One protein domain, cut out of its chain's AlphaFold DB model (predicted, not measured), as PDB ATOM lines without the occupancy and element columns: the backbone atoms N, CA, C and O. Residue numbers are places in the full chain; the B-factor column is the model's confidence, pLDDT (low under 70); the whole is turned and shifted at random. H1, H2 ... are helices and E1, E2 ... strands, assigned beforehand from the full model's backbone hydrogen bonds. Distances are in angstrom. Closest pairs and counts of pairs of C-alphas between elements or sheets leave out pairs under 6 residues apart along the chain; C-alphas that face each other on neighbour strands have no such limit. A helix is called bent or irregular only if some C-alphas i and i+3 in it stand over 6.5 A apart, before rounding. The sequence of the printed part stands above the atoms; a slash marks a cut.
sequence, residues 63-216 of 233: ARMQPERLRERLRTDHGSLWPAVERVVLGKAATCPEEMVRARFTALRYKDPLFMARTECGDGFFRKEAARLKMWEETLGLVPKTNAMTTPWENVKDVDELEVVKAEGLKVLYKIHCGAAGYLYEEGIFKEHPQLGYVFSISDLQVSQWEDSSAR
ATOM      1  N   ALA A  63     -75.665  22.887   8.175       82.75
ATOM      2  CA  ALA A  63     -75.945  22.730   9.604       82.75
ATOM      3  C   ALA A  63     -77.010  21.663   9.932       82.75
ATOM      4  O   ALA A  63     -77.166  21.282  11.088       82.75
ATOM      5  N   ARG A  64     -77.783  21.196   8.942       87.56
ATOM      6  CA  ARG A  64     -78.784  20.125   9.111       87.56
ATOM      7  C   ARG A  64     -78.287  18.761   8.644       87.56
ATOM      8  O   ARG A  64     -79.027  17.783   8.754       87.56
ATOM      9  N   MET A  65     -77.092  18.690   8.062       91.25
ATOM     10  CA  MET A  65     -76.499  17.425   7.650       91.25
ATOM     11  C   MET A  65     -76.102  16.613   8.888       91.25
ATOM     12  O   MET A  65     -75.737  17.176   9.917       91.25
ATOM     13  N   GLN A  66     -76.183  15.281   8.802       94.94
ATOM     14  CA  GLN A  66     -75.641  14.430   9.862       94.94
ATOM     15  C   GLN A  66     -74.128  14.685   9.994       94.94
ATOM     16  O   GLN A  66     -73.457  14.671   8.958       94.94
ATOM     17  N   PRO A  67     -73.590  14.878  11.213       95.06
ATOM     18  CA  PRO A  67     -72.190  15.255  11.416       95.06
ATOM     19  C   PRO A  67     -71.194  14.341  10.696       95.06
ATOM     20  O   PRO A  67     -70.336  14.828   9.970       95.06
ATOM     21  N   GLU A  68     -71.360  13.021  10.785       96.50
ATOM     22  CA  GLU A  68     -70.432  12.082  10.139       96.50
ATOM     23  C   GLU A  68     -70.451  12.175   8.608       96.50
ATOM     24  O   GLU A  68     -69.400  12.167   7.970       96.50
ATOM     25  N   ARG A  69     -71.632  12.384   8.008       95.62
ATOM     26  CA  ARG A  69     -71.753  12.602   6.556       95.62
ATOM     27  C   ARG A  69     -71.134  13.924   6.116       95.62
ATOM     28  O   ARG A  69     -70.612  14.009   5.008       95.62
ATOM     29  N   LEU A  70     -71.224  14.959   6.953       95.88
ATOM     30  CA  LEU A  70     -70.569  16.238   6.689       95.88
ATOM     31  C   LEU A  70     -69.046  16.065   6.716       95.88
ATOM     32  O   LEU A  70     -68.371  16.513   5.796       95.88
ATOM     33  N   ARG A  71     -68.511  15.365   7.718       97.62
ATOM     34  CA  ARG A  71     -67.069  15.113   7.862       97.62
ATOM     35  C   ARG A  71     -66.489  14.307   6.709       97.62
ATOM     36  O   ARG A  71     -65.437  14.669   6.199       97.62
ATOM     37  N   GLU A  72     -67.165  13.244   6.284       97.56
ATOM     38  CA  GLU A  72     -66.761  12.432   5.128       97.56
ATOM     39  C   GLU A  72     -66.648  13.278   3.850       97.56
ATOM     40  O   GLU A  72     -65.638  13.242   3.145       97.56
ATOM     41  N   ARG A  73     -67.661  14.115   3.604       96.00
ATOM     42  CA  ARG A  73     -67.689  15.064   2.487       96.00
ATOM     43  C   ARG A  73     -66.551  16.074   2.565       96.00
ATOM     44  O   ARG A  73     -65.798  16.223   1.613       96.00
ATOM     45  N   LEU A  74     -66.371  16.706   3.723       97.50
ATOM     46  CA  LEU A  74     -65.309  17.687   3.926       97.50
ATOM     47  C   LEU A  74     -63.908  17.080   3.779       97.50
ATOM     48  O   LEU A  74     -63.027  17.740   3.239       97.50
ATOM     49  N   ARG A  75     -63.692  15.838   4.233       97.88
ATOM     50  CA  ARG A  75     -62.423  15.114   4.044       97.88
ATOM     51  C   ARG A  75     -62.115  14.889   2.572       97.88
ATOM     52  O   ARG A  75     -60.972  15.070   2.168       97.88
ATOM     53  N   THR A  76     -63.134  14.518   1.802       96.94
ATOM     54  CA  THR A  76     -63.019  14.322   0.352       96.94
ATOM     55  C   THR A  76     -62.682  15.638  -0.346       96.94
ATOM     56  O   THR A  76     -61.795  15.677  -1.187       96.94
ATOM     57  N   ASP A  77     -63.350  16.721   0.048       96.69
ATOM     58  CA  ASP A  77     -63.246  18.020  -0.621       96.69
ATOM     59  C   ASP A  77     -61.974  18.806  -0.247       96.69
ATOM     60  O   ASP A  77     -61.473  19.582  -1.055       96.69
ATOM     61  N   HIS A  78     -61.460  18.650   0.982       97.62
ATOM     62  CA  HIS A  78     -60.432  19.545   1.543       97.62
ATOM     63  C   HIS A  78     -59.200  18.844   2.117       97.62
ATOM     64  O   HIS A  78     -58.310  19.521   2.641       97.62
ATOM     65  N   GLY A  79     -59.128  17.510   2.064       97.12
ATOM     66  CA  GLY A  79     -57.997  16.757   2.604       97.12
ATOM     67  C   GLY A  79     -57.739  17.111   4.069       97.12
ATOM     68  O   GLY A  79     -58.671  17.177   4.862       97.12
ATOM     69  N   SER A  80     -56.492  17.394   4.445       97.81
ATOM     70  CA  SER A  80     -56.099  17.719   5.828       97.81
ATOM     71  C   SER A  80     -56.748  18.983   6.412       97.81
ATOM     72  O   SER A  80     -56.826  19.109   7.634       97.81
ATOM     73  N   LEU A  81     -57.256  19.896   5.575       97.94
ATOM     74  CA  LEU A  81     -57.871  21.158   6.008       97.94
ATOM     75  C   LEU A  81     -59.355  21.016   6.380       97.94
ATOM     76  O   LEU A  81     -59.959  21.966   6.884       97.94
ATOM     77  N   TRP A  82     -59.944  19.830   6.195       98.25
ATOM     78  CA  TRP A  82     -61.352  19.564   6.496       98.25
ATOM     79  C   TRP A  82     -61.825  20.013   7.896       98.25
ATOM     80  O   TRP A  82     -62.941  20.536   7.971       98.25
ATOM     81  N   PRO A  83     -61.044  19.895   8.999       98.44
ATOM     82  CA  PRO A  83     -61.520  20.299  10.323       98.44
ATOM     83  C   PRO A  83     -61.688  21.816  10.429       98.44
ATOM     84  O   PRO A  83     -62.627  22.298  11.059       98.44
ATOM     85  N   ALA A  84     -60.798  22.583   9.791       98.31
ATOM     86  CA  ALA A  84     -60.884  24.036   9.770       98.31
ATOM     87  C   ALA A  84     -62.160  24.486   9.048       98.31
ATOM     88  O   ALA A  84     -62.921  25.291   9.585       98.31
ATOM     89  N   VAL A  85     -62.446  23.875   7.893       98.25
ATOM     90  CA  VAL A  85     -63.656  24.139   7.106       98.25
ATOM     91  C   VAL A  85     -64.922  23.747   7.872       98.25
ATOM     92  O   VAL A  85     -65.878  24.522   7.880       98.25
ATOM     93  N   GLU A  86     -64.924  22.601   8.571       98.00
ATOM     94  CA  GLU A  86     -66.049  22.147   9.407       98.00
ATOM     95  C   GLU A  86     -66.451  23.220  10.428       98.00
ATOM     96  O   GLU A  86     -67.629  23.570  10.537       98.00
ATOM     97  N   ARG A  87     -65.477  23.801  11.141       98.00
ATOM     98  CA  ARG A  87     -65.751  24.868  12.115       98.00
ATOM     99  C   ARG A  87     -66.468  26.048  11.462       98.00
ATOM    100  O   ARG A  87     -67.449  26.542  12.020       98.00
ATOM    101  N   VAL A  88     -65.990  26.488  10.298       98.19
ATOM    102  CA  VAL A  88     -66.521  27.668   9.604       98.19
ATOM    103  C   VAL A  88     -67.938  27.414   9.087       98.19
ATOM    104  O   VAL A  88     -68.831  28.224   9.336       98.19
ATOM    105  N   VAL A  89     -68.202  26.263   8.457       96.88
ATOM    106  CA  VAL A  89     -69.559  25.929   7.971       96.88
ATOM    107  C   VAL A  89     -70.567  25.725   9.109       96.88
ATOM    108  O   VAL A  89     -71.763  25.946   8.919       96.88
ATOM    109  N   LEU A  90     -70.096  25.363  10.308       95.44
ATOM    110  CA  LEU A  90     -70.897  25.294  11.536       95.44
ATOM    111  C   LEU A  90     -71.030  26.650  12.258       95.44
ATOM    112  O   LEU A  90     -71.588  26.715  13.356       95.44
ATOM    113  N   GLY A  91     -70.563  27.740  11.643       94.75
ATOM    114  CA  GLY A  91     -70.782  29.109  12.106       94.75
ATOM    115  C   GLY A  91     -69.714  29.655  13.051       94.75
ATOM    116  O   GLY A  91     -69.964  30.659  13.717       94.75
ATOM    117  N   LYS A  92     -68.539  29.020  13.150       97.62
ATOM    118  CA  LYS A  92     -67.374  29.631  13.809       97.62
ATOM    119  C   LYS A  92     -66.673  30.605  12.862       97.62
ATOM    120  O   LYS A  92     -66.778  30.485  11.645       97.62
ATOM    121  N   ALA A  93     -65.951  31.562  13.439       98.12
ATOM    122  CA  ALA A  93     -65.158  32.511  12.673       98.12
ATOM    123  C   ALA A  93     -64.018  31.799  11.926       98.12
ATOM    124  O   ALA A  93     -63.325  30.963  12.510       98.12
ATOM    125  N   ALA A  94     -63.831  32.142  10.652       98.38
ATOM    126  CA  ALA A  94     -62.675  31.719   9.871       98.38
ATOM    127  C   ALA A  94     -61.411  32.402  10.406       98.38
ATOM    128  O   ALA A  94     -61.424  33.604  10.668       98.38
ATOM    129  N   THR A  95     -60.321  31.652  10.561       98.31
ATOM    130  CA  THR A  95     -59.051  32.216  11.041       98.31
ATOM    131  C   THR A  95     -58.197  32.818   9.931       98.31
ATOM    132  O   THR A  95     -57.296  33.598  10.223       98.31
ATOM    133  N   CYS A  96     -58.508  32.525   8.668       98.38
ATOM    134  CA  CYS A  96     -57.910  33.181   7.509       98.38
ATOM    135  C   CYS A  96     -58.887  33.215   6.313       98.38
ATOM    136  O   CYS A  96     -59.871  32.463   6.292       98.38
ATOM    137  N   PRO A  97     -58.627  34.048   5.286       98.38
ATOM    138  CA  PRO A  97     -59.436  34.094   4.066       98.38
ATOM    139  C   PRO A  97     -59.554  32.761   3.322       98.38
ATOM    140  O   PRO A  97     -60.620  32.450   2.793       98.38
ATOM    141  N   GLU A  98     -58.499  31.941   3.315       98.44
ATOM    142  CA  GLU A  98     -58.519  30.634   2.646       98.44
ATOM    143  C   GLU A  98     -59.569  29.695   3.259       98.44
ATOM    144  O   GLU A  98     -60.328  29.053   2.531       98.44
ATOM    145  N   GLU A  99     -59.680  29.654   4.591       98.56
ATOM    146  CA  GLU A  99     -60.727  28.878   5.264       98.56
ATOM    147  C   GLU A  99     -62.127  29.329   4.834       98.56
ATOM    148  O   GLU A  99     -63.014  28.495   4.630       98.56
ATOM    149  N   MET A 100     -62.326  30.639   4.645       98.50
ATOM    150  CA  MET A 100     -63.598  31.181   4.174       98.50
ATOM    151  C   MET A 100     -63.874  30.814   2.708       98.50
ATOM    152  O   MET A 100     -65.003  30.434   2.393       98.50
ATOM    153  N   VAL A 101     -62.873  30.846   1.818       98.31
ATOM    154  CA  VAL A 101     -63.006  30.350   0.429       98.31
ATOM    155  C   VAL A 101     -63.439  28.889   0.421       98.31
ATOM    156  O   VAL A 101     -64.426  28.535  -0.222       98.31
ATOM    157  N   ARG A 102     -62.749  28.037   1.183       98.56
ATOM    158  CA  ARG A 102     -63.043  26.599   1.266       98.56
ATOM    159  C   ARG A 102     -64.437  26.319   1.833       98.56
ATOM    160  O   ARG A 102     -65.161  25.452   1.328       98.56
ATOM    161  N   ALA A 103     -64.863  27.081   2.840       98.38
ATOM    162  CA  ALA A 103     -66.217  26.999   3.386       98.38
ATOM    163  C   ALA A 103     -67.281  27.445   2.368       98.38
ATOM    164  O   ALA A 103     -68.310  26.783   2.223       98.38
ATOM    165  N   ARG A 104     -67.022  28.514   1.606       97.75
ATOM    166  CA  ARG A 104     -67.905  28.972   0.521       97.75
ATOM    167  C   ARG A 104     -67.985  27.964  -0.623       97.75
ATOM    168  O   ARG A 104     -69.087  27.668  -1.073       97.75
ATOM    169  N   PHE A 105     -66.873  27.353  -1.032       97.75
ATOM    170  CA  PHE A 105     -66.885  26.245  -1.995       97.75
ATOM    171  C   PHE A 105     -67.760  25.083  -1.510       97.75
ATOM    172  O   PHE A 105     -68.613  24.593  -2.247       97.75
ATOM    173  N   THR A 106     -67.627  24.697  -0.240       97.50
ATOM    174  CA  THR A 106     -68.482  23.666   0.371       97.50
ATOM    175  C   THR A 106     -69.964  24.051   0.282       97.50
ATOM    176  O   THR A 106     -70.808  23.233  -0.091       97.50
ATOM    177  N   ALA A 107     -70.302  25.308   0.574       96.75
ATOM    178  CA  ALA A 107     -71.667  25.812   0.443       96.75
ATOM    179  C   ALA A 107     -72.169  25.806  -1.014       96.75
ATOM    180  O   ALA A 107     -73.325  25.444  -1.248       96.75
ATOM    181  N   LEU A 108     -71.319  26.122  -1.998       95.38
ATOM    182  CA  LEU A 108     -71.638  25.999  -3.427       95.38
ATOM    183  C   LEU A 108     -71.914  24.542  -3.825       95.38
ATOM    184  O   LEU A 108     -72.938  24.262  -4.461       95.38
ATOM    185  N   ARG A 109     -71.044  23.614  -3.407       95.25
ATOM    186  CA  ARG A 109     -71.144  22.177  -3.708       95.25
ATOM    187  C   ARG A 109     -72.420  21.562  -3.151       95.25
ATOM    188  O   ARG A 109     -73.105  20.806  -3.837       95.25
ATOM    189  N   TYR A 110     -72.797  21.937  -1.930       94.50
ATOM    190  CA  TYR A 110     -73.972  21.381  -1.251       94.50
ATOM    191  C   TYR A 110     -75.222  22.262  -1.303       94.50
ATOM    192  O   TYR A 110     -76.223  21.937  -0.661       94.50
ATOM    193  N   LYS A 111     -75.195  23.311  -2.131       94.88
ATOM    194  CA  LYS A 111     -76.329  24.195  -2.413       94.88
ATOM    195  C   LYS A 111     -76.899  24.855  -1.148       94.88
ATOM    196  O   LYS A 111     -78.111  24.820  -0.925       94.88
ATOM    197  N   ASP A 112     -76.030  25.469  -0.340       95.62
ATOM    198  CA  ASP A 112     -76.400  26.277   0.833       95.62
ATOM    199  C   ASP A 112     -76.390  27.788   0.495       95.62
ATOM    200  O   ASP A 112     -75.409  28.490   0.760       95.62
ATOM    201  N   PRO A 113     -77.480  28.331  -0.087       94.31
ATOM    202  CA  PRO A 113     -77.549  29.735  -0.494       94.31
ATOM    203  C   PRO A 113     -77.525  30.697   0.701       94.31
ATOM    204  O   PRO A 113     -77.193  31.871   0.544       94.31
ATOM    205  N   LEU A 114     -77.891  30.223   1.898       94.19
ATOM    206  CA  LEU A 114     -77.914  31.053   3.099       94.19
ATOM    207  C   LEU A 114     -76.499  31.310   3.596       94.19
ATOM    208  O   LEU A 114     -76.172  32.448   3.925       94.19
ATOM    209  N   PHE A 115     -75.658  30.277   3.615       95.88
ATOM    210  CA  PHE A 115     -74.247  30.446   3.934       95.88
ATOM    211  C   PHE A 115     -73.569  31.395   2.938       95.88
ATOM    212  O   PHE A 115     -72.875  32.326   3.349       95.88
ATOM    213  N   MET A 116     -73.841  31.222   1.640       95.19
ATOM    214  CA  MET A 116     -73.307  32.095   0.588       95.19
ATOM    215  C   MET A 116     -73.706  33.559   0.787       95.19
ATOM    216  O   MET A 116     -72.844  34.432   0.752       95.19
ATOM    217  N   ALA A 117     -74.987  33.826   1.060       93.06
ATOM    218  CA  ALA A 117     -75.489  35.181   1.280       93.06
ATOM    219  C   ALA A 117     -74.942  35.836   2.560       93.06
ATOM    220  O   ALA A 117     -74.729  37.044   2.578       93.06
ATOM    221  N   ARG A 118     -74.718  35.056   3.626       93.38
ATOM    222  CA  ARG A 118     -74.217  35.560   4.920       93.38
ATOM    223  C   ARG A 118     -72.724  35.840   4.937       93.38
ATOM    224  O   ARG A 118     -72.270  36.648   5.737       93.38
ATOM    225  N   THR A 119     -71.968  35.154   4.090       95.19
ATOM    226  CA  THR A 119     -70.509  35.299   4.000       95.19
ATOM    227  C   THR A 119     -70.090  36.253   2.884       95.19
ATOM    228  O   THR A 119     -68.937  36.237   2.460       95.19
ATOM    229  N   GLU A 120     -71.017  37.091   2.414       93.31
ATOM    230  CA  GLU A 120     -70.795  38.095   1.376       93.31
ATOM    231  C   GLU A 120     -70.955  39.518   1.869       93.31
ATOM    232  O   GLU A 120     -71.776  39.839   2.721       93.31
ATOM    233  N   CYS A 121     -70.168  40.367   1.230       89.25
ATOM    234  CA  CYS A 121     -69.929  41.752   1.534       89.25
ATOM    235  C   CYS A 121     -70.082  42.578   0.256       89.25
ATOM    236  O   CYS A 121     -69.605  42.178  -0.805       89.25
ATOM    237  N   GLY A 122     -70.698  43.749   0.352       80.19
ATOM    238  CA  GLY A 122     -70.726  44.739  -0.724       80.19
ATOM    239  C   GLY A 122     -71.205  46.086  -0.200       80.19
ATOM    240  O   GLY A 122     -71.559  46.204   0.979       80.19
ATOM    241  N   ASP A 123     -71.249  47.095  -1.066       64.81
ATOM    242  CA  ASP A 123     -71.718  48.426  -0.684       64.81
ATOM    243  C   ASP A 123     -73.146  48.357  -0.113       64.81
ATOM    244  O   ASP A 123     -74.102  47.934  -0.769       64.81
ATOM    245  N   GLY A 124     -73.288  48.723   1.165       63.16
ATOM    246  CA  GLY A 124     -74.557  48.647   1.903       63.16
ATOM    247  C   GLY A 124     -74.857  47.306   2.596       63.16
ATOM    248  O   GLY A 124     -76.004  47.091   2.998       63.16
ATOM    249  N   PHE A 125     -73.839  46.448   2.730       54.09
ATOM    250  CA  PHE A 125     -73.663  45.188   3.480       54.09
ATOM    251  C   PHE A 125     -74.884  44.551   4.183       54.09
ATOM    252  O   PHE A 125     -75.188  43.387   3.952       54.09
ATOM    253  N   PHE A 126     -75.630  45.273   5.020       51.56
ATOM    254  CA  PHE A 126     -76.690  44.685   5.853       51.56
ATOM    255  C   PHE A 126     -78.110  44.812   5.299       51.56
ATOM    256  O   PHE A 126     -79.025  44.155   5.793       51.56
ATOM    257  N   ARG A 127     -78.351  45.628   4.266       54.59
ATOM    258  CA  ARG A 127     -79.733  45.906   3.824       54.59
ATOM    259  C   ARG A 127     -80.306  44.880   2.841       54.59
ATOM    260  O   ARG A 127     -81.441  45.044   2.402       54.59
ATOM    261  N   LYS A 128     -79.551  43.836   2.469       74.19
ATOM    262  CA  LYS A 128     -79.910  42.968   1.332       74.19
ATOM    263  C   LYS A 128     -79.633  41.462   1.507       74.19
ATOM    264  O   LYS A 128     -79.653  40.772   0.492       74.19
ATOM    265  N   GLU A 129     -79.470  40.911   2.723       85.69
ATOM    266  CA  GLU A 129     -79.300  39.441   2.908       85.69
ATOM    267  C   GLU A 129     -80.404  38.661   2.179       85.69
ATOM    268  O   GLU A 129     -80.116  37.738   1.425       85.69
ATOM    269  N   ALA A 130     -81.665  39.088   2.306       87.81
ATOM    270  CA  ALA A 130     -82.788  38.453   1.617       87.81
ATOM    271  C   ALA A 130     -82.667  38.498   0.080       87.81
ATOM    272  O   ALA A 130     -83.032  37.536  -0.596       87.81
ATOM    273  N   ALA A 131     -82.138  39.590  -0.481       87.75
ATOM    274  CA  ALA A 131     -81.933  39.719  -1.921       87.75
ATOM    275  C   ALA A 131     -80.750  38.865  -2.404       87.75
ATOM    276  O   ALA A 131     -80.867  38.202  -3.433       87.75
ATOM    277  N   ARG A 132     -79.644  38.818  -1.645       87.94
ATOM    278  CA  ARG A 132     -78.501  37.931  -1.932       87.94
ATOM    279  C   ARG A 132     -78.886  36.464  -1.809       87.94
ATOM    280  O   ARG A 132     -78.528  35.677  -2.674       87.94
ATOM    281  N   LEU A 133     -79.670  36.112  -0.793       91.38
ATOM    282  CA  LEU A 133     -80.215  34.771  -0.620       91.38
ATOM    283  C   LEU A 133     -81.039  34.362  -1.840       91.38
ATOM    284  O   LEU A 133     -80.801  33.293  -2.390       91.38
ATOM    285  N   LYS A 134     -81.965  35.220  -2.289       90.25
ATOM    286  CA  LYS A 134     -82.770  34.949  -3.488       90.25
ATOM    287  C   LYS A 134     -81.882  34.767  -4.722       90.25
ATOM    288  O   LYS A 134     -82.075  33.819  -5.473       90.25
ATOM    289  N   MET A 135     -80.895  35.642  -4.906       89.19
ATOM    290  CA  MET A 135     -79.949  35.538  -6.016       89.19
ATOM    291  C   MET A 135     -79.188  34.204  -5.977       89.19
ATOM    292  O   MET A 135     -79.121  33.519  -6.989       89.19
ATOM    293  N   TRP A 136     -78.684  33.785  -4.813       91.75
ATOM    294  CA  TRP A 136     -78.010  32.493  -4.669       91.75
ATOM    295  C   TRP A 136     -78.945  31.302  -4.872       91.75
ATOM    296  O   TRP A 136     -78.528  30.307  -5.453       91.75
ATOM    297  N   GLU A 137     -80.209  31.382  -4.456       91.94
ATOM    298  CA  GLU A 137     -81.200  30.345  -4.766       91.94
ATOM    299  C   GLU A 137     -81.411  30.176  -6.276       91.94
ATOM    300  O   GLU A 137     -81.518  29.044  -6.748       91.94
ATOM    301  N   GLU A 138     -81.434  31.277  -7.029       90.44
ATOM    302  CA  GLU A 138     -81.541  31.267  -8.492       90.44
ATOM    303  C   GLU A 138     -80.251  30.745  -9.152       90.44
ATOM    304  O   GLU A 138     -80.311  29.866 -10.015       90.44
ATOM    305  N   THR A 139     -79.077  31.218  -8.712       89.50
ATOM    306  CA  THR A 139     -77.765  30.764  -9.213       89.50
ATOM    307  C   THR A 139     -77.574  29.264  -8.997       89.50
ATOM    308  O   THR A 139     -77.166  28.550  -9.907       89.50
ATOM    309  N   LEU A 140     -77.939  28.762  -7.815       91.06
ATOM    310  CA  LEU A 140     -77.795  27.357  -7.436       91.06
ATOM    311  C   LEU A 140     -78.925  26.463  -7.976       91.06
ATOM    312  O   LEU A 140     -78.949  25.272  -7.669       91.06
ATOM    313  N   GLY A 141     -79.865  27.014  -8.756       90.00
ATOM    314  CA  GLY A 141     -80.955  26.260  -9.383       90.00
ATOM    315  C   GLY A 141     -82.031  25.755  -8.416       90.00
ATOM    316  O   GLY A 141     -82.812  24.877  -8.773       90.00
ATOM    317  N   LEU A 142     -82.097  26.297  -7.196       90.06
ATOM    318  CA  LEU A 142     -83.100  25.924  -6.190       90.06
ATOM    319  C   LEU A 142     -84.464  26.577  -6.456       90.06
ATOM    320  O   LEU A 142     -85.498  26.085  -5.994       90.06
ATOM    321  N   VAL A 143     -84.457  27.699  -7.176       90.50
ATOM    322  CA  VAL A 143     -85.638  28.459  -7.598       90.50
ATOM    323  C   VAL A 143     -85.458  28.859  -9.070       90.50
ATOM    324  O   VAL A 143     -84.326  29.122  -9.482       90.50
ATOM    325  N   PRO A 144     -86.534  28.911  -9.883       87.75
ATOM    326  CA  PRO A 144     -86.451  29.427 -11.246       87.75
ATOM    327  C   PRO A 144     -85.893  30.851 -11.275       87.75
ATOM    328  O   PRO A 144     -86.271  31.682 -10.444       87.75
ATOM    329  N   LYS A 145     -85.031  31.141 -12.252       84.62
ATOM    330  CA  LYS A 145     -84.505  32.489 -12.468       84.62
ATOM    331  C   LYS A 145     -85.646  33.457 -12.748       84.62
ATOM    332  O   LYS A 145     -86.515  33.166 -13.568       84.62
ATOM    333  N   THR A 146     -85.626  34.611 -12.085       81.94
ATOM    334  CA  THR A 146     -86.621  35.658 -12.356       81.94
ATOM    335  C   THR A 146     -86.197  36.612 -13.469       81.94
ATOM    336  O   THR A 146     -87.065  37.218 -14.086       81.94
ATOM    337  N   ASN A 147     -84.898  36.675 -13.786       72.81
ATOM    338  CA  ASN A 147     -84.350  37.473 -14.883       72.81
ATOM    339  C   ASN A 147     -83.515  36.607 -15.838       72.81
ATOM    340  O   ASN A 147     -82.751  35.747 -15.401       72.81
ATOM    341  N   ALA A 148     -83.619  36.889 -17.139       62.22
ATOM    342  CA  ALA A 148     -82.901  36.195 -18.214       62.22
ATOM    343  C   ALA A 148     -81.433  36.638 -18.378       62.22
ATOM    344  O   ALA A 148     -80.821  36.358 -19.404       62.22
ATOM    345  N   MET A 149     -80.862  37.361 -17.408       59.56
ATOM    346  CA  MET A 149     -79.471  37.794 -17.511       59.56
ATOM    347  C   MET A 149     -78.556  36.593 -17.279       59.56
ATOM    348  O   MET A 149     -78.431  36.096 -16.153       59.56
ATOM    349  N   THR A 150     -77.945  36.127 -18.364       60.09
ATOM    350  CA  THR A 150     -76.915  35.098 -18.342       60.09
ATOM    351  C   THR A 150     -75.694  35.672 -17.642       60.09
ATOM    352  O   THR A 150     -75.119  36.664 -18.085       60.09
ATOM    353  N   THR A 151     -75.323  35.091 -16.508       66.19
ATOM    354  CA  THR A 151     -74.082  35.433 -15.815       66.19
ATOM    355  C   THR A 151     -73.108  34.264 -15.951       66.19
ATOM    356  O   THR A 151     -73.562  33.120 -15.995       66.19
ATOM    357  N   PRO A 152     -71.782  34.505 -15.961       64.88
ATOM    358  CA  PRO A 152     -70.775  33.429 -15.995       64.88
ATOM    359  C   PRO A 152     -70.977  32.374 -14.891       64.88
ATOM    360  O   PRO A 152     -70.594  31.218 -15.012       64.88
ATOM    361  N   TRP A 153     -71.666  32.772 -13.822       71.44
ATOM    362  CA  TRP A 153     -72.035  31.964 -12.667       71.44
ATOM    363  C   TRP A 153     -73.076  30.868 -12.942       71.44
ATOM    364  O   TRP A 153     -73.368  30.078 -12.046       71.44
ATOM    365  N   GLU A 154     -73.662  30.797 -14.140       74.25
ATOM    366  CA  GLU A 154     -74.648  29.761 -14.483       74.25
ATOM    367  C   GLU A 154     -74.109  28.339 -14.382       74.25
ATOM    368  O   GLU A 154     -74.852  27.432 -13.996       74.25
ATOM    369  N   ASN A 155     -72.821  28.175 -14.662       79.88
ATOM    370  CA  ASN A 155     -72.145  26.886 -14.654       79.88
ATOM    371  C   ASN A 155     -71.742  26.436 -13.239       79.88
ATOM    372  O   ASN A 155     -71.440  25.269 -13.019       79.88
ATOM    373  N   VAL A 156     -71.849  27.314 -12.233       83.56
ATOM    374  CA  VAL A 156     -71.517  27.026 -10.818       83.56
ATOM    375  C   VAL A 156     -72.595  26.145 -10.142       83.56
ATOM    376  O   VAL A 156     -72.590  25.868  -8.937       83.56
ATOM    377  N   LYS A 157     -73.568  25.658 -10.918       84.44
ATOM    378  CA  LYS A 157     -74.544  24.661 -10.470       84.44
ATOM    379  C   LYS A 157     -73.911  23.296 -10.240       84.44
ATOM    380  O   LYS A 157     -74.328  22.623  -9.304       84.44
ATOM    381  N   ASP A 158     -72.864  22.945 -10.965       87.25
ATOM    382  CA  ASP A 158     -72.246  21.626 -10.871       87.25
ATOM    383  C   ASP A 158     -70.757  21.813 -10.590       87.25
ATOM    384  O   ASP A 158     -69.945  21.813 -11.502       87.25
ATOM    385  N   VAL A 159     -70.420  22.077  -9.321       93.75
ATOM    386  CA  VAL A 159     -69.032  22.285  -8.875       93.75
ATOM    387  C   VAL A 159     -68.439  20.990  -8.334       93.75
ATOM    388  O   VAL A 159     -69.056  20.319  -7.498       93.75
ATOM    389  N   ASP A 160     -67.222  20.688  -8.767       94.00
ATOM    390  CA  ASP A 160     -66.563  19.406  -8.519       94.00
ATOM    391  C   ASP A 160     -65.315  19.529  -7.654       94.00
ATOM    392  O   ASP A 160     -65.074  18.672  -6.804       94.00
ATOM    393  N   GLU A 161     -64.529  20.586  -7.841       96.12
ATOM    394  CA  GLU A 161     -63.223  20.720  -7.198       96.12
ATOM    395  C   GLU A 161     -62.857  22.191  -6.971       96.12
ATOM    396  O   GLU A 161     -63.259  23.075  -7.733       96.12
ATOM    397  N   LEU A 162     -62.097  22.435  -5.904       97.62
ATOM    398  CA  LEU A 162     -61.499  23.722  -5.574       97.62
ATOM    399  C   LEU A 162     -59.976  23.593  -5.588       97.62
ATOM    400  O   LEU A 162     -59.408  22.871  -4.771       97.62
ATOM    401  N   GLU A 163     -59.324  24.386  -6.430       97.31
ATOM    402  CA  GLU A 163     -57.870  24.549  -6.451       97.31
ATOM    403  C   GLU A 163     -57.534  25.932  -5.879       97.31
ATOM    404  O   GLU A 163     -57.813  26.957  -6.500       97.31
ATOM    405  N   VAL A 164     -56.946  25.991  -4.682       97.94
ATOM    406  CA  VAL A 164     -56.399  27.251  -4.155       97.94
ATOM    407  C   VAL A 164     -55.009  27.440  -4.753       97.94
ATOM    408  O   VAL A 164     -54.094  26.685  -4.436       97.94
ATOM    409  N   VAL A 165     -54.856  28.445  -5.615       97.81
ATOM    410  CA  VAL A 165     -53.599  28.742  -6.318       97.81
ATOM    411  C   VAL A 165     -52.655  29.529  -5.414       97.81
ATOM    412  O   VAL A 165     -51.465  29.232  -5.334       97.81
ATOM    413  N   LYS A 166     -53.178  30.556  -4.736       97.75
ATOM    414  CA  LYS A 166     -52.392  31.425  -3.855       97.75
ATOM    415  C   LYS A 166     -53.280  32.051  -2.783       97.75
ATOM    416  O   LYS A 166     -54.365  32.528  -3.091       97.75
ATOM    417  N   ALA A 167     -52.797  32.112  -1.546       97.88
ATOM    418  CA  ALA A 167     -53.431  32.854  -0.460       97.88
ATOM    419  C   ALA A 167     -52.408  33.817   0.154       97.88
ATOM    420  O   ALA A 167     -51.355  33.390   0.623       97.88
ATOM    421  N   GLU A 168     -52.693  35.119   0.125       97.50
ATOM    422  CA  GLU A 168     -51.794  36.151   0.645       97.50
ATOM    423  C   GLU A 168     -52.589  37.303   1.266       97.50
ATOM    424  O   GLU A 168     -53.371  37.984   0.599       97.50
ATOM    425  N   GLY A 169     -52.378  37.540   2.564       97.06
ATOM    426  CA  GLY A 169     -53.084  38.583   3.306       97.06
ATOM    427  C   GLY A 169     -54.600  38.403   3.222       97.06
ATOM    428  O   GLY A 169     -55.130  37.399   3.684       97.06
ATOM    429  N   LEU A 170     -55.283  39.383   2.623       97.50
ATOM    430  CA  LEU A 170     -56.737  39.404   2.421       97.50
ATOM    431  C   LEU A 170     -57.181  38.896   1.043       97.50
ATOM    432  O   LEU A 170     -58.364  38.985   0.713       97.50
ATOM    433  N   LYS A 171     -56.252  38.398   0.225       97.94
ATOM    434  CA  LYS A 171     -56.524  37.953  -1.140       97.94
ATOM    435  C   LYS A 171     -56.337  36.453  -1.268       97.94
ATOM    436  O   LYS A 171     -55.376  35.889  -0.742       97.94
ATOM    437  N   VAL A 172     -57.243  35.817  -1.998       98.25
ATOM    438  CA  VAL A 172     -57.127  34.400  -2.344       98.25
ATOM    439  C   VAL A 172     -57.425  34.229  -3.821       98.25
ATOM    440  O   VAL A 172     -58.500  34.589  -4.289       98.25
ATOM    441  N   LEU A 173     -56.465  33.656  -4.530       97.75
ATOM    442  CA  LEU A 173     -56.553  33.270  -5.924       97.75
ATOM    443  C   LEU A 173     -56.887  31.782  -5.994       97.75
ATOM    444  O   LEU A 173     -56.161  30.954  -5.435       97.75
ATOM    445  N   TYR A 174     -57.982  31.434  -6.656       97.75
ATOM    446  CA  TYR A 174     -58.484  30.066  -6.695       97.75
ATOM    447  C   TYR A 174     -59.205  29.747  -8.003       97.75
ATOM    448  O   TYR A 174     -59.626  30.636  -8.743       97.75
ATOM    449  N   LYS A 175     -59.355  28.450  -8.279       96.69
ATOM    450  CA  LYS A 175     -60.173  27.916  -9.366       96.69
ATOM    451  C   LYS A 175     -61.286  27.048  -8.801       96.69
ATOM    452  O   LYS A 175     -61.043  26.227  -7.918       96.69
ATOM    453  N   ILE A 176     -62.494  27.203  -9.330       96.56
ATOM    454  CA  ILE A 176     -63.623  26.307  -9.064       96.56
ATOM    455  C   ILE A 176     -63.916  25.525 -10.339       96.56
ATOM    456  O   ILE A 176     -64.422  26.085 -11.313       96.56
ATOM    457  N   HIS A 177     -63.618  24.230 -10.326       95.12
ATOM    458  CA  HIS A 177     -63.916  23.332 -11.436       95.12
ATOM    459  C   HIS A 177     -65.403  23.002 -11.461       95.12
ATOM    460  O   HIS A 177     -65.977  22.605 -10.445       95.12
ATOM    461  N   CYS A 178     -66.012  23.166 -12.632       93.50
ATOM    462  CA  CYS A 178     -67.434  22.949 -12.869       93.50
ATOM    463  C   CYS A 178     -67.654  21.817 -13.891       93.50
ATOM    464  O   CYS A 178     -68.324  21.992 -14.913       93.50
ATOM    465  N   GLY A 179     -66.989  20.680 -13.675       89.00
ATOM    466  CA  GLY A 179     -67.021  19.521 -14.562       89.00
ATOM    467  C   GLY A 179     -66.602  19.831 -15.996       89.00
ATOM    468  O   GLY A 179     -65.616  20.524 -16.254       89.00
ATOM    469  N   ALA A 180     -67.379  19.320 -16.952       87.62
ATOM    470  CA  ALA A 180     -67.129  19.523 -18.377       87.62
ATOM    471  C   ALA A 180     -67.317  20.981 -18.828       87.62
ATOM    472  O   ALA A 180     -66.851  21.334 -19.908       87.62
ATOM    473  N   ALA A 181     -67.964  21.839 -18.029       88.38
ATOM    474  CA  ALA A 181     -68.169  23.234 -18.406       88.38
ATOM    475  C   ALA A 181     -66.855  24.034 -18.391       88.38
ATOM    476  O   ALA A 181     -66.728  24.997 -19.137       88.38
ATOM    477  N   GLY A 182     -65.869  23.627 -17.585       91.88
ATOM    478  CA  GLY A 182     -64.619  24.363 -17.412       91.88
ATOM    479  C   GLY A 182     -64.380  24.750 -15.962       91.88
ATOM    480  O   GLY A 182     -64.721  23.998 -15.044       91.88
ATOM    481  N   TYR A 183     -63.761  25.906 -15.744       93.94
ATOM    482  CA  TYR A 183     -63.511  26.414 -14.403       93.94
ATOM    483  C   TYR A 183     -63.660  27.929 -14.312       93.94
ATOM    484  O   TYR A 183     -63.414  28.673 -15.259       93.94
ATOM    485  N   LEU A 184     -64.051  28.376 -13.122       93.50
ATOM    486  CA  LEU A 184     -64.040  29.779 -12.743       93.50
ATOM    487  C   LEU A 184     -62.703  30.087 -12.074       93.50
ATOM    488  O   LEU A 184     -62.413  29.508 -11.029       93.50
ATOM    489  N   TYR A 185     -61.917  30.987 -12.655       94.81
ATOM    490  CA  TYR A 185     -60.681  31.503 -12.079       94.81
ATOM    491  C   TYR A 185     -60.924  32.864 -11.436       94.81
ATOM    492  O   TYR A 185     -61.377  33.803 -12.097       94.81
ATOM    493  N   GLU A 186     -60.641  32.970 -10.142       94.44
ATOM    494  CA  GLU A 186     -61.039  34.129  -9.357       94.44
ATOM    495  C   GLU A 186     -59.971  34.557  -8.353       94.44
ATOM    496  O   GLU A 186     -59.392  33.730  -7.650       94.44
ATOM    497  N   GLU A 187     -59.756  35.870  -8.255       96.88
ATOM    498  CA  GLU A 187     -59.008  36.497  -7.165       96.88
ATOM    499  C   GLU A 187     -59.984  37.211  -6.227       96.88
ATOM    500  O   GLU A 187     -60.378  38.361  -6.448       96.88
ATOM    501  N   GLY A 188     -60.388  36.508  -5.174       95.75
ATOM    502  CA  GLY A 188     -61.297  37.023  -4.162       95.75
ATOM    503  C   GLY A 188     -60.591  37.920  -3.148       95.75
ATOM    504  O   GLY A 188     -59.551  37.547  -2.601       95.75
ATOM    505  N   ILE A 189     -61.199  39.069  -2.838       96.56
ATOM    506  CA  ILE A 189     -60.795  39.937  -1.723       96.56
ATOM    507  C   ILE A 189     -61.720  39.711  -0.530       96.56
ATOM    508  O   ILE A 189     -62.945  39.693  -0.657       96.56
ATOM    509  N   PHE A 190     -61.126  39.582   0.651       96.62
ATOM    510  CA  PHE A 190     -61.825  39.343   1.904       96.62
ATOM    511  C   PHE A 190     -61.688  40.532   2.849       96.62
ATOM    512  O   PHE A 190     -60.671  41.217   2.880       96.62
ATOM    513  N   LYS A 191     -62.724  40.767   3.653       96.31
ATOM    514  CA  LYS A 191     -62.700  41.743   4.748       96.31
ATOM    515  C   LYS A 191     -62.865  41.026   6.070       96.31
ATOM    516  O   LYS A 191     -63.542  40.001   6.134       96.31
ATOM    517  N   GLU A 192     -62.269  41.573   7.117       96.50
ATOM    518  CA  GLU A 192     -62.481  41.068   8.465       96.50
ATOM    519  C   GLU A 192     -63.925  41.318   8.913       96.50
ATOM    520  O   GLU A 192     -64.530  42.350   8.611       96.50
ATOM    521  N   HIS A 193     -64.494  40.355   9.631       95.44
ATOM    522  CA  HIS A 193     -65.845  40.426  10.163       95.44
ATOM    523  C   HIS A 193     -65.864  39.956  11.623       95.44
ATOM    524  O   HIS A 193     -65.485  38.812  11.885       95.44
ATOM    525  N   PRO A 194     -66.399  40.747  12.576       94.75
ATOM    526  CA  PRO A 194     -66.299  40.444  14.008       94.75
ATOM    527  C   PRO A 194     -66.836  39.069  14.423       94.75
ATOM    528  O   PRO A 194     -66.349  38.469  15.373       94.75
ATOM    529  N   GLN A 195     -67.857  38.566  13.724       94.81
ATOM    530  CA  GLN A 195     -68.497  37.285  14.054       94.81
ATOM    531  C   GLN A 195     -68.058  36.128  13.152       94.81
ATOM    532  O   GLN A 195     -68.143  34.973  13.555       94.81
ATOM    533  N   LEU A 196     -67.636  36.429  11.923       96.19
ATOM    534  CA  LEU A 196     -67.389  35.417  10.885       96.19
ATOM    535  C   LEU A 196     -65.896  35.252  10.592       96.19
ATOM    536  O   LEU A 196     -65.519  34.355   9.842       96.19
ATOM    537  N   GLY A 197     -65.044  36.085  11.191       97.81
ATOM    538  CA  GLY A 197     -63.621  36.152  10.894       97.81
ATOM    539  C   GLY A 197     -63.385  36.901   9.593       97.81
ATOM    540  O   GLY A 197     -62.921  38.033   9.624       97.81
ATOM    541  N   TYR A 198     -63.811  36.319   8.469       97.81
ATOM    542  CA  TYR A 198     -63.656  36.894   7.133       97.81
ATOM    543  C   TYR A 198     -64.942  36.795   6.311       97.81
ATOM    544  O   TYR A 198     -65.732  35.873   6.485       97.81
ATOM    545  N   VAL A 199     -65.159  37.736   5.397       96.25
ATOM    546  CA  VAL A 199     -66.306  37.784   4.473       96.25
ATOM    547  C   VAL A 199     -65.833  38.167   3.074       96.25
ATOM    548  O   VAL A 199     -64.931  38.990   2.929       96.25
ATOM    549  N   PHE A 200     -66.434  37.567   2.049       95.44
ATOM    550  CA  PHE A 200     -66.062  37.770   0.649       95.44
ATOM    551  C   PHE A 200     -66.606  39.095   0.111       95.44
ATOM    552  O   PHE A 200     -67.823  39.295   0.100       95.44
ATOM    553  N   SER A 201     -65.727  39.979  -0.357       94.00
ATOM    554  CA  SER A 201     -66.074  41.312  -0.848       94.00
ATOM    555  C   SER A 201     -66.337  41.315  -2.348       94.00
ATOM    556  O   SER A 201     -65.420  41.264  -3.161       94.00
ATOM    557  N   ILE A 202     -67.610  41.428  -2.722       87.81
ATOM    558  CA  ILE A 202     -68.042  41.430  -4.124       87.81
ATOM    559  C   ILE A 202     -67.604  42.718  -4.837       87.81
ATOM    560  O   ILE A 202     -67.307  42.683  -6.027       87.81
ATOM    561  N   SER A 203     -67.578  43.852  -4.128       84.94
ATOM    562  CA  SER A 203     -67.205  45.157  -4.700       84.94
ATOM    563  C   SER A 203     -65.730  45.242  -5.071       84.94
ATOM    564  O   SER A 203     -65.368  46.009  -5.955       84.94
ATOM    565  N   ASP A 204     -64.890  44.454  -4.397       87.19
ATOM    566  CA  ASP A 204     -63.434  44.546  -4.504       87.19
ATOM    567  C   ASP A 204     -62.854  43.386  -5.331       87.19
ATOM    568  O   ASP A 204     -61.656  43.123  -5.284       87.19
ATOM    569  N   LEU A 205     -63.702  42.664  -6.070       82.50
ATOM    570  CA  LEU A 205     -63.288  41.536  -6.898       82.50
ATOM    571  C   LEU A 205     -62.305  42.005  -7.982       82.50
ATOM    572  O   LEU A 205     -62.658  42.850  -8.804       82.50
ATOM    573  N   GLN A 206     -61.080  41.466  -7.987       81.19
ATOM    574  CA  GLN A 206     -60.030  41.923  -8.913       81.19
ATOM    575  C   GLN A 206     -60.006  41.132 -10.218       81.19
ATOM    576  O   GLN A 206     -59.839  41.709 -11.289       81.19
ATOM    577  N   VAL A 207     -60.190  39.815 -10.131       86.38
ATOM    578  CA  VAL A 207     -60.159  38.910 -11.280       86.38
ATOM    579  C   VAL A 207     -61.334  37.954 -11.170       86.38
ATOM    580  O   VAL A 207     -61.527  37.335 -10.128       86.38
ATOM    581  N   SER A 208     -62.108  37.830 -12.245       89.31
ATOM    582  CA  SER A 208     -63.137  36.804 -12.407       89.31
ATOM    583  C   SER A 208     -63.204  36.441 -13.883       89.31
ATOM    584  O   SER A 208     -63.666  37.233 -14.707       89.31
ATOM    585  N   GLN A 209     -62.647  35.286 -14.226       91.06
ATOM    586  CA  GLN A 209     -62.525  34.809 -15.597       91.06
ATOM    587  C   GLN A 209     -63.080  33.394 -15.693       91.06
ATOM    588  O   GLN A 209     -62.847  32.555 -14.825       91.06
ATOM    589  N   TRP A 210     -63.843  33.146 -16.750       90.44
ATOM    590  CA  TRP A 210     -64.323  31.815 -17.082       90.44
ATOM    591  C   TRP A 210     -63.409  31.209 -18.140       90.44
ATOM    592  O   TRP A 210     -63.152  31.852 -19.158       90.44
ATOM    593  N   GLU A 211     -62.954  29.981 -17.912       89.25
ATOM    594  CA  GLU A 211     -62.184  29.223 -18.893       89.25
ATOM    595  C   GLU A 211     -62.881  27.905 -19.221       89.25
ATOM    596  O   GLU A 211     -63.113  27.067 -18.345       89.25
ATOM    597  N   ASP A 212     -63.190  27.715 -20.505       87.38
ATOM    598  CA  ASP A 212     -63.822  26.500 -21.007       87.38
ATOM    599  C   ASP A 212     -62.850  25.313 -20.973       87.38
ATOM    600  O   ASP A 212     -61.664  25.420 -21.299       87.38
ATOM    601  N   SER A 213     -63.369  24.133 -20.629       78.25
ATOM    602  CA  SER A 213     -62.580  22.892 -20.553       78.25
ATOM    603  C   SER A 213     -61.948  22.491 -21.894       78.25
ATOM    604  O   SER A 213     -60.892  21.856 -21.908       78.25
ATOM    605  N   SER A 214     -62.549  22.902 -23.016       75.12
ATOM    606  CA  SER A 214     -62.070  22.636 -24.378       75.12
ATOM    607  C   SER A 214     -60.735  23.316 -24.699       75.12
ATOM    608  O   SER A 214     -60.042  22.888 -25.622       75.12
ATOM    609  N   ALA A 215     -60.341  24.335 -23.929       63.56
ATOM    610  CA  ALA A 215     -59.055  25.008 -24.077       63.56
ATOM    611  C   ALA A 215     -57.886  24.227 -23.447       63.56
ATOM    612  O   ALA A 215     -56.721  24.542 -23.716       63.56
ATOM    613  N   ARG A 216     -58.152  23.184 -22.640       57.59
ATOM    614  CA  ARG A 216     -57.088  22.313 -22.127       57.59
ATOM    615  C   ARG A 216     -56.538  21.468 -23.268       57.59
ATOM    616  O   ARG A 216     -57.112  20.447 -23.639       57.59
TER     617      ARG A 216
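What this domain is: This is residues 63 to 216 of the 233 residues of the protein "Hypothetical protein" of Alexandrium monilatum (UniProt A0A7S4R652). A strongly twisted sheet of five strands curls round one helix, H2, which lies in the core, and the bent helix H1 crosses H2 with its second arm. H3 folds back beside H2, H4 packs on H3, and H5 covers part of the sheet. The printed part has 154 residues with five named helices, H1 to H5, followed by five named strands, E1 to E5, a mixed class. The branched sheet is antiparallel: E1 to E4 form a meander, each strand the antiparallel neighbour of the one before, and E5 pairs with E3. It is compact, with a radius of gyration of the C-alphas of 14.8 A and spans of 39 by 36 by 33 A.

How they stand to each other: Start at H1, residues 67 to 89, assigned as one helix by its hydrogen bonds but bent, with C-alphas 77 and 80 9.6 A apart. Its arms H1a, residues 67 to 77, and H1b, residues 80 to 89, touch at a steep tilt of 53 degrees, closest at C-alphas Leu 74 and Trp 82, 5.1 A. H1b is irregular, C-alphas 80 and 83 being 7.5 A apart. H2, residues 97 to 109, is the hub and touches H1b about perpendicular, at 77 degrees, closest at C-alphas Val 85 and Ala 103, 5.3 A. H3, residues 113 to 118, makes a hairpin with H2, touching its residues 104 to 108 alone at 25 degrees, a shallow tilt, closest at C-alphas Arg 104 and Met 116, 6.2 A. H4, residues 129 to 139, touches H3 at C-alphas Trp 136 and Pro 113, 5.0 A, their closest. H5, residues 152 to 157, touches H4 at C-alphas Glu 154 and Thr 139, 6.2 A, their closest; it is irregular, but only just, C-alphas 152 and 155 being 6.8 A apart. Now find E1, residues 161 to 168, and E2, residues 171 to 177, a hairpin with N 163 and O 175 at 2.9 A. E3, residues 183 to 193, has E2 on one side, with N 174 and O 186 at 2.9 A. On its other side are E4, residues 197 to 201, N 199 and O 191 at 2.9 A, and E5, residues 207 to 211, N 185 and O 209 at 2.8 A. H2 is on this sheet, and its closest C-alphas to E4 are Pro 97 and Tyr 198, 5.9 A. H5 is on it at a height of 9.1 A, while H3 only just grazes it. Every O i to N i+4 pair is within hydrogen-bond range in H1a, H2, H3 and H4; H1b has 5 of 6, and H5 0 of 2 with 1 of 3 O i to N i+3 pairs.

Where its parts are: Find C-alpha 67 at (-72.190, 15.255, 11.416), where H1a begins. From C-alpha 97 at (-59.436, 34.094, 4.066), H2 runs 18.4 A. E1 runs 20.7 A, E2 19.4 A and E3 28.4 A, and E5 ends at C-alpha 211, (-62.184, 29.223, -18.893).

The domain as a whole: The C-alphas of Pro 194 and Ser 214, 42.5 A, are the two farthest apart. The printed part has no cut, and the link from H4 to H5, 12 residues, is long. Confidence is under 70 at residues 123 to 127, 148 to 152 and 215 to 216.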